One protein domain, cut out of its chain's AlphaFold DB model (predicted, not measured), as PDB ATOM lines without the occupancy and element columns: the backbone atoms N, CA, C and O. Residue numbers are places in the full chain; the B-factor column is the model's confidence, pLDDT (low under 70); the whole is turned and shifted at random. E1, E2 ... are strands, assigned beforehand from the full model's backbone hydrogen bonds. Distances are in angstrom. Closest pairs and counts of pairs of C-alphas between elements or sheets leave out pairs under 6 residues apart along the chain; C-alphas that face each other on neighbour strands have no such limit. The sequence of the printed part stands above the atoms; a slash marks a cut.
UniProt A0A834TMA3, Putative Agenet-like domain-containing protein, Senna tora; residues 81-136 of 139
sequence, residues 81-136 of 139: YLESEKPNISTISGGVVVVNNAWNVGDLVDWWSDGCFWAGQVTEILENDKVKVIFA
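Overview. This is residues 81 to 136 of the 139 residues of the protein "Putative Agenet-like domain-containing protein" of Senna tora (UniProt A0A834TMA3). A wide loop, residues 81 to 99, closed by a short pairing of its start with E1, is joined by residues 100 to 107 to a small, strongly twisted three-stranded sheet in which E2 and E4 stand on either side of the bent E3. Residues 88 to 95 of the loop stick out at the end away from the sheet. The printed part has 56 residues, with no named helix and four strands, E1 to E4 along the chain; the sheet order is E2, E3, E4, antiparallel. It is all strand by its named elements, which hold 24 residues, under half of the printed part. The whole is loose, with a radius of gyration of the C-alphas of 13.5 A, and spans 36 by 25 by 17 A.

Along the chain. Residues 81 to 96 hold no named element; C-alpha 81 is at (-1.053, 5.099, -33.891). E1 is residues 97 to 99. E2, residues 108 to 113, begins with C-alpha 108 at (0.826, 5.576, -51.302) and is 15.3 A long. E3, residues 116 to 125, is 22.6 A long and bends by 69 degrees at residue 119. E4, residues 131 to 135, is 12.5 A long and ends with C-alpha 135 at (-4.345, -0.986, -56.337).

Arrangement. Residues 81 to 82 pair parallel with residues 98 to 99 of E1, which pairs with no named strand. E1 is apart from E2, E3 and E4. E2, E3 and E4 form a meander, each strand the antiparallel neighbour of the one before. In the hairpin E2 and E3, at 122 degrees between directions, N 111 and O 118 are within hydrogen-bond range at 2.8 A. In the hairpin E3 and E4, at 129 degrees, N 123 and O 132 are within range at 2.9 A. E2 and E4 are edge strands.

Size, cuts and confidence. The two farthest C-alphas, of Ser 90 and Ala 136, are 36.7 A apart. The printed part has no cut. The links E2 to E3 and E3 to E4 are tight, and E1 to E2 is short. Mean pLDDT of the printed part is 85.6; residues 93 and 136 are under 70.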
ATOM      1  N   TYR A  81      -0.256   4.332 -34.842       81.94
ATOM      2  CA  TYR A  81      -1.053   5.099 -33.891       81.94
ATOM      3  C   TYR A  81      -1.511   6.403 -34.528       81.94
ATOM      4  O   TYR A  81      -0.776   7.005 -35.318       81.94
ATOM      5  N   LEU A  82      -2.693   6.872 -34.150       81.81
ATOM      6  CA  LEU A  82      -3.110   8.227 -34.480       81.81
ATOM      7  C   LEU A  82      -2.347   9.220 -33.602       81.81
ATOM      8  O   LEU A  82      -2.130   8.993 -32.412       81.81
ATOM      9  N   GLU A  83      -1.968  10.362 -34.166       80.75
ATOM     10  CA  GLU A  83      -1.322  11.442 -33.411       80.75
ATOM     11  C   GLU A  83      -2.188  11.899 -32.223       80.75
ATOM     12  O   GLU A  83      -1.679  12.192 -31.138       80.75
ATOM     13  N   SER A  84      -3.512  11.855 -32.387       80.12
ATOM     14  CA  SER A  84      -4.490  12.148 -31.338       80.12
ATOM     15  C   SER A  84      -4.475  11.153 -30.169       80.12
ATOM     16  O   SER A  84      -4.817  11.544 -29.053       80.12
ATOM     17  N   GLU A  85      -4.043   9.905 -30.379       81.00
ATOM     18  CA  GLU A  85      -3.990   8.860 -29.343       81.00
ATOM     19  C   GLU A  85      -2.832   9.058 -28.356       81.00
ATOM     20  O   GLU A  85      -2.821   8.418 -27.306       81.00
ATOM     21  N   LYS A  86      -1.873   9.951 -28.664       74.75
ATOM     22  CA  LYS A  86      -0.689  10.258 -27.835       74.75
ATOM     23  C   LYS A  86      -0.068   8.990 -27.224       74.75
ATOM     24  O   LYS A  86       0.005   8.875 -25.995       74.75
ATOM     25  N   PRO A  87       0.366   8.022 -28.054       73.31
ATOM     26  CA  PRO A  87       0.897   6.764 -27.551       73.31
ATOM     27  C   PRO A  87       2.085   7.028 -26.624       73.31
ATOM     28  O   PRO A  87       2.936   7.875 -26.901       73.31
ATOM     29  N   ASN A  88       2.164   6.293 -25.514       77.75
ATOM     30  CA  ASN A  88       3.316   6.379 -24.628       77.75
ATOM     31  C   ASN A  88       4.522   5.705 -25.299       77.75
ATOM     32  O   ASN A  88       4.760   4.515 -25.122       77.75
ATOM     33  N   ILE A  89       5.289   6.474 -26.073       71.62
ATOM     34  CA  ILE A  89       6.415   5.971 -26.879       71.62
ATOM     35  C   ILE A  89       7.444   5.229 -26.003       71.62
ATOM     36  O   ILE A  89       8.088   4.294 -26.471       71.62
ATOM     37  N   SER A  90       7.556   5.581 -24.714       71.50
ATOM     38  CA  SER A  90       8.517   4.963 -23.789       71.50
ATOM     39  C   SER A  90       8.233   3.491 -23.471       71.50
ATOM     40  O   SER A  90       9.147   2.775 -23.065       71.50
ATOM     41  N   THR A  91       7.000   3.014 -23.669       72.25
ATOM     42  CA  THR A  91       6.628   1.614 -23.412       72.25
ATOM     43  C   THR A  91       6.728   0.735 -24.656       72.25
ATOM     44  O   THR A  91       6.545  -0.480 -24.560       72.25
ATOM     45  N   ILE A  92       7.024   1.315 -25.824       70.38
ATOM     46  CA  ILE A  92       6.988   0.597 -27.093       70.38
ATOM     47  C   ILE A  92       8.387   0.104 -27.456       70.38
ATOM     48  O   ILE A  92       9.322   0.875 -27.661       70.38
ATOM     49  N   SER A  93       8.529  -1.216 -27.550       67.31
ATOM     50  CA  SER A  93       9.755  -1.857 -28.018       67.31
ATOM     51  C   SER A  93       9.750  -1.919 -29.549       67.31
ATOM     52  O   SER A  93       9.047  -2.740 -30.136       67.31
ATOM     53  N   GLY A  94      10.517  -1.039 -30.202       74.12
ATOM     54  CA  GLY A  94      10.686  -1.010 -31.661       74.12
ATOM     55  C   GLY A  94      10.278   0.312 -32.315       74.12
ATOM     56  O   GLY A  94      10.094   1.324 -31.647       74.12
ATOM     57  N   GLY A  95      10.181   0.310 -33.647       75.00
ATOM     58  CA  GLY A  95       9.692   1.459 -34.410       75.00
ATOM     59  C   GLY A  95       8.165   1.505 -34.430       75.00
ATOM     60  O   GLY A  95       7.522   0.469 -34.586       75.00
ATOM     61  N   VAL A  96       7.605   2.706 -34.314       81.31
ATOM     62  CA  VAL A  96       6.169   2.979 -34.455       81.31
ATOM     63  C   VAL A  96       5.939   4.024 -35.524       81.31
ATOM     64  O   VAL A  96       6.797   4.876 -35.758       81.31
ATOM     65  N   VAL A  97       4.774   3.963 -36.158       81.50
ATOM     66  CA  VAL A  97       4.335   4.978 -37.112       81.50
ATOM     67  C   VAL A  97       3.217   5.772 -36.454       81.50
ATOM     68  O   VAL A  97       2.216   5.202 -36.033       81.50
ATOM     69  N   VAL A  98       3.397   7.085 -36.342       80.31
ATOM     70  CA  VAL A  98       2.358   7.999 -35.857       80.31
ATOM     71  C   VAL A  98       1.808   8.754 -37.058       80.31
ATOM     72  O   VAL A  98       2.584   9.330 -37.819       80.31
ATOM     73  N   VAL A  99       0.490   8.720 -37.252       81.25
ATOM     74  CA  VAL A  99      -0.184   9.345 -38.397       81.25
ATOM     75  C   VAL A  99      -1.193  10.394 -37.940       81.25
ATOM     76  O   VAL A  99      -1.933  10.189 -36.984       81.25
ATOM     77  N   ASN A 100      -1.267  11.509 -38.663       79.62
ATOM     78  CA  ASN A 100      -2.222  12.599 -38.412       79.62
ATOM     79  C   ASN A 100      -3.604  12.344 -39.074       79.62
ATOM     80  O   ASN A 100      -4.457  13.218 -39.131       79.62
ATOM     81  N   ASN A 101      -3.831  11.143 -39.624       72.19
ATOM     82  CA  ASN A 101      -5.063  10.694 -40.301       72.19
ATOM     83  C   ASN A 101      -5.615  11.578 -41.444       72.19
ATOM     84  O   ASN A 101      -6.718  11.332 -41.927       72.19
ATOM     85  N   ALA A 102      -4.869  12.584 -41.898       82.75
ATOM     86  CA  ALA A 102      -5.246  13.425 -43.025       82.75
ATOM     87  C   ALA A 102      -4.804  12.766 -44.339       82.75
ATOM     88  O   ALA A 102      -3.658  12.925 -44.762       82.75
ATOM     89  N   TRP A 103      -5.706  12.008 -44.964       88.12
ATOM     90  CA  TRP A 103      -5.468  11.415 -46.281       88.12
ATOM     91  C   TRP A 103      -5.419  12.478 -47.375       88.12
ATOM     92  O   TRP A 103      -6.276  13.361 -47.433       88.12
ATOM     93  N   ASN A 104      -4.468  12.338 -48.295       91.88
ATOM     94  CA  ASN A 104      -4.342  13.182 -49.474       91.88
ATOM     95  C   ASN A 104      -4.398  12.347 -50.754       91.88
ATOM     96  O   ASN A 104      -3.929  11.209 -50.818       91.88
ATOM     97  N   VAL A 105      -4.943  12.943 -51.816       94.75
ATOM     98  CA  VAL A 105      -4.824  12.364 -53.157       94.75
ATOM     99  C   VAL A 105      -3.345  12.265 -53.518       94.75
ATOM    100  O   VAL A 105      -2.606  13.244 -53.433       94.75
ATOM    101  N   GLY A 106      -2.926  11.077 -53.940       93.00
ATOM    102  CA  GLY A 106      -1.541  10.759 -54.257       93.00
ATOM    103  C   GLY A 106      -0.821   9.934 -53.189       93.00
ATOM    104  O   GLY A 106       0.207   9.340 -53.524       93.00
ATOM    105  N   ASP A 107      -1.365   9.828 -51.970       91.19
ATOM    106  CA  ASP A 107      -0.772   9.031 -50.891       91.19
ATOM    107  C   ASP A 107      -0.637   7.560 -51.303       91.19
ATOM    108  O   ASP A 107      -1.590   6.935 -51.779       91.19
ATOM    109  N   LEU A 108       0.561   7.000 -51.114       92.00
ATOM    110  CA  LEU A 108       0.826   5.576 -51.302       92.00
ATOM    111  C   LEU A 108       0.485   4.826 -50.019       92.00
ATOM    112  O   LEU A 108       0.965   5.184 -48.943       92.00
ATOM    113  N   VAL A 109      -0.311   3.769 -50.141       89.31
ATOM    114  CA  VAL A 109      -0.869   3.042 -48.996       89.31
ATOM    115  C   VAL A 109      -0.677   1.538 -49.139       89.31
ATOM    116  O   VAL A 109      -0.703   1.004 -50.245       89.31
ATOM    117  N   ASP A 110      -0.532   0.860 -48.002       90.56
ATOM    118  CA  ASP A 110      -0.683  -0.589 -47.875       90.56
ATOM    119  C   ASP A 110      -2.097  -0.845 -47.316       90.56
ATOM    120  O   ASP A 110      -2.346  -0.707 -46.119       90.56
ATOM    121  N   TRP A 111      -3.058  -1.154 -48.188       91.44
ATOM    122  CA  TRP A 111      -4.473  -1.264 -47.829       91.44
ATOM    123  C   TRP A 111      -4.859  -2.691 -47.445       91.44
ATOM    124  O   TRP A 111      -4.661  -3.619 -48.227       91.44
ATOM    125  N   TRP A 112      -5.452  -2.884 -46.270       91.00
ATOM    126  CA  TRP A 112      -5.903  -4.205 -45.836       91.00
ATOM    127  C   TRP A 112      -7.192  -4.620 -46.552       91.00
ATOM    128  O   TRP A 112      -8.245  -4.009 -46.364       91.00
ATOM    129  N   SER A 113      -7.124  -5.678 -47.357       90.88
ATOM    130  CA  SER A 113      -8.289  -6.289 -47.994       90.88
ATOM    131  C   SER A 113      -8.004  -7.745 -48.345       90.88
ATOM    132  O   SER A 113      -6.860  -8.108 -48.615       90.88
ATOM    133  N   ASP A 114      -9.033  -8.593 -48.310       89.81
ATOM    134  CA  ASP A 114      -8.917 -10.020 -48.636       89.81
ATOM    135  C   ASP A 114      -7.743 -10.701 -47.903       89.81
ATOM    136  O   ASP A 114      -6.885 -11.338 -48.504       89.81
ATOM    137  N   GLY A 115      -7.629 -10.495 -46.587       90.31
ATOM    138  CA  GLY A 115      -6.608 -11.149 -45.755       90.31
ATOM    139  C   GLY A 115      -5.148 -10.770 -46.057       90.31
ATOM    140  O   GLY A 115      -4.238 -11.470 -45.610       90.31
ATOM    141  N   CYS A 116      -4.884  -9.706 -46.819       91.88
ATOM    142  CA  CYS A 116      -3.529  -9.208 -47.068       91.88
ATOM    143  C   CYS A 116      -3.491  -7.683 -47.268       91.88
ATOM    144  O   CYS A 116      -4.522  -7.020 -47.368       91.88
ATOM    145  N   PHE A 117      -2.289  -7.107 -47.281       92.38
ATOM    146  CA  PHE A 117      -2.088  -5.690 -47.578       92.38
ATOM    147  C   PHE A 117      -1.788  -5.487 -49.060       92.38
ATOM    148  O   PHE A 117      -0.853  -6.087 -49.586       92.38
ATOM    149  N   TRP A 118      -2.526  -4.601 -49.714       92.81
ATOM    150  CA  TRP A 118      -2.342  -4.238 -51.111       92.81
ATOM    151  C   TRP A 118      -1.695  -2.871 -51.236       92.81
ATOM    152  O   TRP A 118      -2.254  -1.871 -50.790       92.81
ATOM    153  N   ALA A 119      -0.552  -2.819 -51.912       92.06
ATOM    154  CA  ALA A 119       0.040  -1.555 -52.312       92.06
ATOM    155  C   ALA A 119      -0.884  -0.835 -53.309       92.06
ATOM    156  O   ALA A 119      -1.223  -1.363 -54.377       92.06
ATOM    157  N   GLY A 120      -1.268   0.390 -52.971       93.06
ATOM    158  CA  GLY A 120      -2.150   1.221 -53.774       93.06
ATOM    159  C   GLY A 120      -1.860   2.705 -53.616       93.06
ATOM    160  O   GLY A 120      -0.940   3.110 -52.906       93.06
ATOM    161  N   GLN A 121      -2.657   3.508 -54.308       94.56
ATOM    162  CA  GLN A 121      -2.614   4.960 -54.231       94.56
ATOM    163  C   GLN A 121      -4.014   5.515 -53.993       94.56
ATOM    164  O   GLN A 121      -4.971   5.089 -54.644       94.56
ATOM    165  N   VAL A 122      -4.127   6.483 -53.090       94.81
ATOM    166  CA  VAL A 122      -5.356   7.251 -52.887       94.81
ATOM    167  C   VAL A 122      -5.594   8.140 -54.105       94.81
ATOM    168  O   VAL A 122      -4.761   8.978 -54.446       94.81
ATOM    169  N   THR A 123      -6.732   7.968 -54.772       95.88
ATOM    170  CA  THR A 123      -7.102   8.742 -55.969       95.88
ATOM    171  C   THR A 123      -8.162   9.797 -55.693       95.88
ATOM    172  O   THR A 123      -8.309  10.732 -56.470       95.88
ATOM    173  N   GLU A 124      -8.932   9.626 -54.621       96.12
ATOM    174  CA  GLU A 124     -10.068  10.485 -54.296       96.12
ATOM    175  C   GLU A 124     -10.324  10.449 -52.789       96.12
ATOM    176  O   GLU A 124     -10.295   9.372 -52.183       96.12
ATOM    177  N   ILE A 125     -10.584  11.617 -52.203       95.31
ATOM    178  CA  ILE A 125     -11.058  11.744 -50.825       95.31
ATOM    179  C   ILE A 125     -12.579  11.821 -50.869       95.31
ATOM    180  O   ILE A 125     -13.138  12.626 -51.610       95.31
ATOM    181  N   LEU A 126     -13.235  10.964 -50.096       93.50
ATOM    182  CA  LEU A 126     -14.685  10.886 -49.994       93.50
ATOM    183  C   LEU A 126     -15.127  11.411 -48.621       93.50
ATOM    184  O   LEU A 126     -14.325  11.583 -47.704       93.50
ATOM    185  N   GLU A 127     -16.427  11.641 -48.460       89.06
ATOM    186  CA  GLU A 127     -17.001  11.987 -47.158       89.06
ATOM    187  C   GLU A 127     -16.912  10.815 -46.160       89.06
ATOM    188  O   GLU A 127     -16.831   9.643 -46.546       89.06
ATOM    189  N   ASN A 128     -17.016  11.129 -44.864       86.88
ATOM    190  CA  ASN A 128     -17.013  10.163 -43.754       86.88
ATOM    191  C   ASN A 128     -15.720   9.332 -43.650       86.88
ATOM    192  O   ASN A 128     -15.790   8.112 -43.489       86.88
ATOM    193  N   ASP A 129     -14.560   9.984 -43.772       83.69
ATOM    194  CA  ASP A 129     -13.226   9.374 -43.629       83.69
ATOM    195  C   ASP A 129     -12.962   8.198 -44.583       83.69
ATOM    196  O   ASP A 129     -12.184   7.283 -44.300       83.69
ATOM    197  N   LYS A 130     -13.624   8.214 -45.743       90.38
ATOM    198  CA  LYS A 130     -13.440   7.221 -46.797       90.38
ATOM    199  C   LYS A 130     -12.537   7.773 -47.885       90.38
ATOM    200  O   LYS A 130     -12.540   8.958 -48.197       90.38
ATOM    201  N   VAL A 131     -11.801   6.873 -48.519       93.56
ATOM    202  CA  VAL A 131     -10.967   7.192 -49.673       93.56
ATOM    203  C   VAL A 131     -11.173   6.154 -50.757       93.56
ATOM    204  O   VAL A 131     -11.465   4.987 -50.482       93.56
ATOM    205  N   LYS A 132     -11.008   6.574 -52.007       95.19
ATOM    206  CA  LYS A 132     -10.906   5.656 -53.135       95.19
ATOM    207  C   LYS A 132      -9.440   5.326 -53.352       95.19
ATOM    208  O   LYS A 132      -8.619   6.228 -53.515       95.19
ATOM    209  N   VAL A 133      -9.128   4.036 -53.376       94.38
ATOM    210  CA  VAL A 133      -7.771   3.535 -53.598       94.38
ATOM    211  C   VAL A 133      -7.743   2.759 -54.904       94.38
ATOM    212  O   VAL A 133      -8.599   1.907 -55.144       94.38
ATOM    213  N   ILE A 134      -6.746   3.035 -55.740       93.94
ATOM    214  CA  ILE A 134      -6.407   2.176 -56.871       93.94
ATOM    215  C   ILE A 134      -5.242   1.276 -56.465       93.94
ATOM    216  O   ILE A 134      -4.180   1.753 -56.064       93.94
ATOM    217  N   PHE A 135      -5.435  -0.037 -56.542       89.19
ATOM    218  CA  PHE A 135      -4.345  -0.986 -56.337       89.19
ATOM    219  C   PHE A 135      -3.496  -1.058 -57.595       89.19
ATOM    220  O   PHE A 135      -4.008  -0.903 -58.706       89.19
ATOM    221  N   ALA A 136      -2.196  -1.297 -57.432       68.81
ATOM    222  CA  ALA A 136      -1.307  -1.518 -58.562       68.81
ATOM    223  C   ALA A 136      -1.696  -2.817 -59.297       68.81
ATOM    224  O   ALA A 136      -1.101  -3.872 -59.082       68.81
TER     225      ALA A 136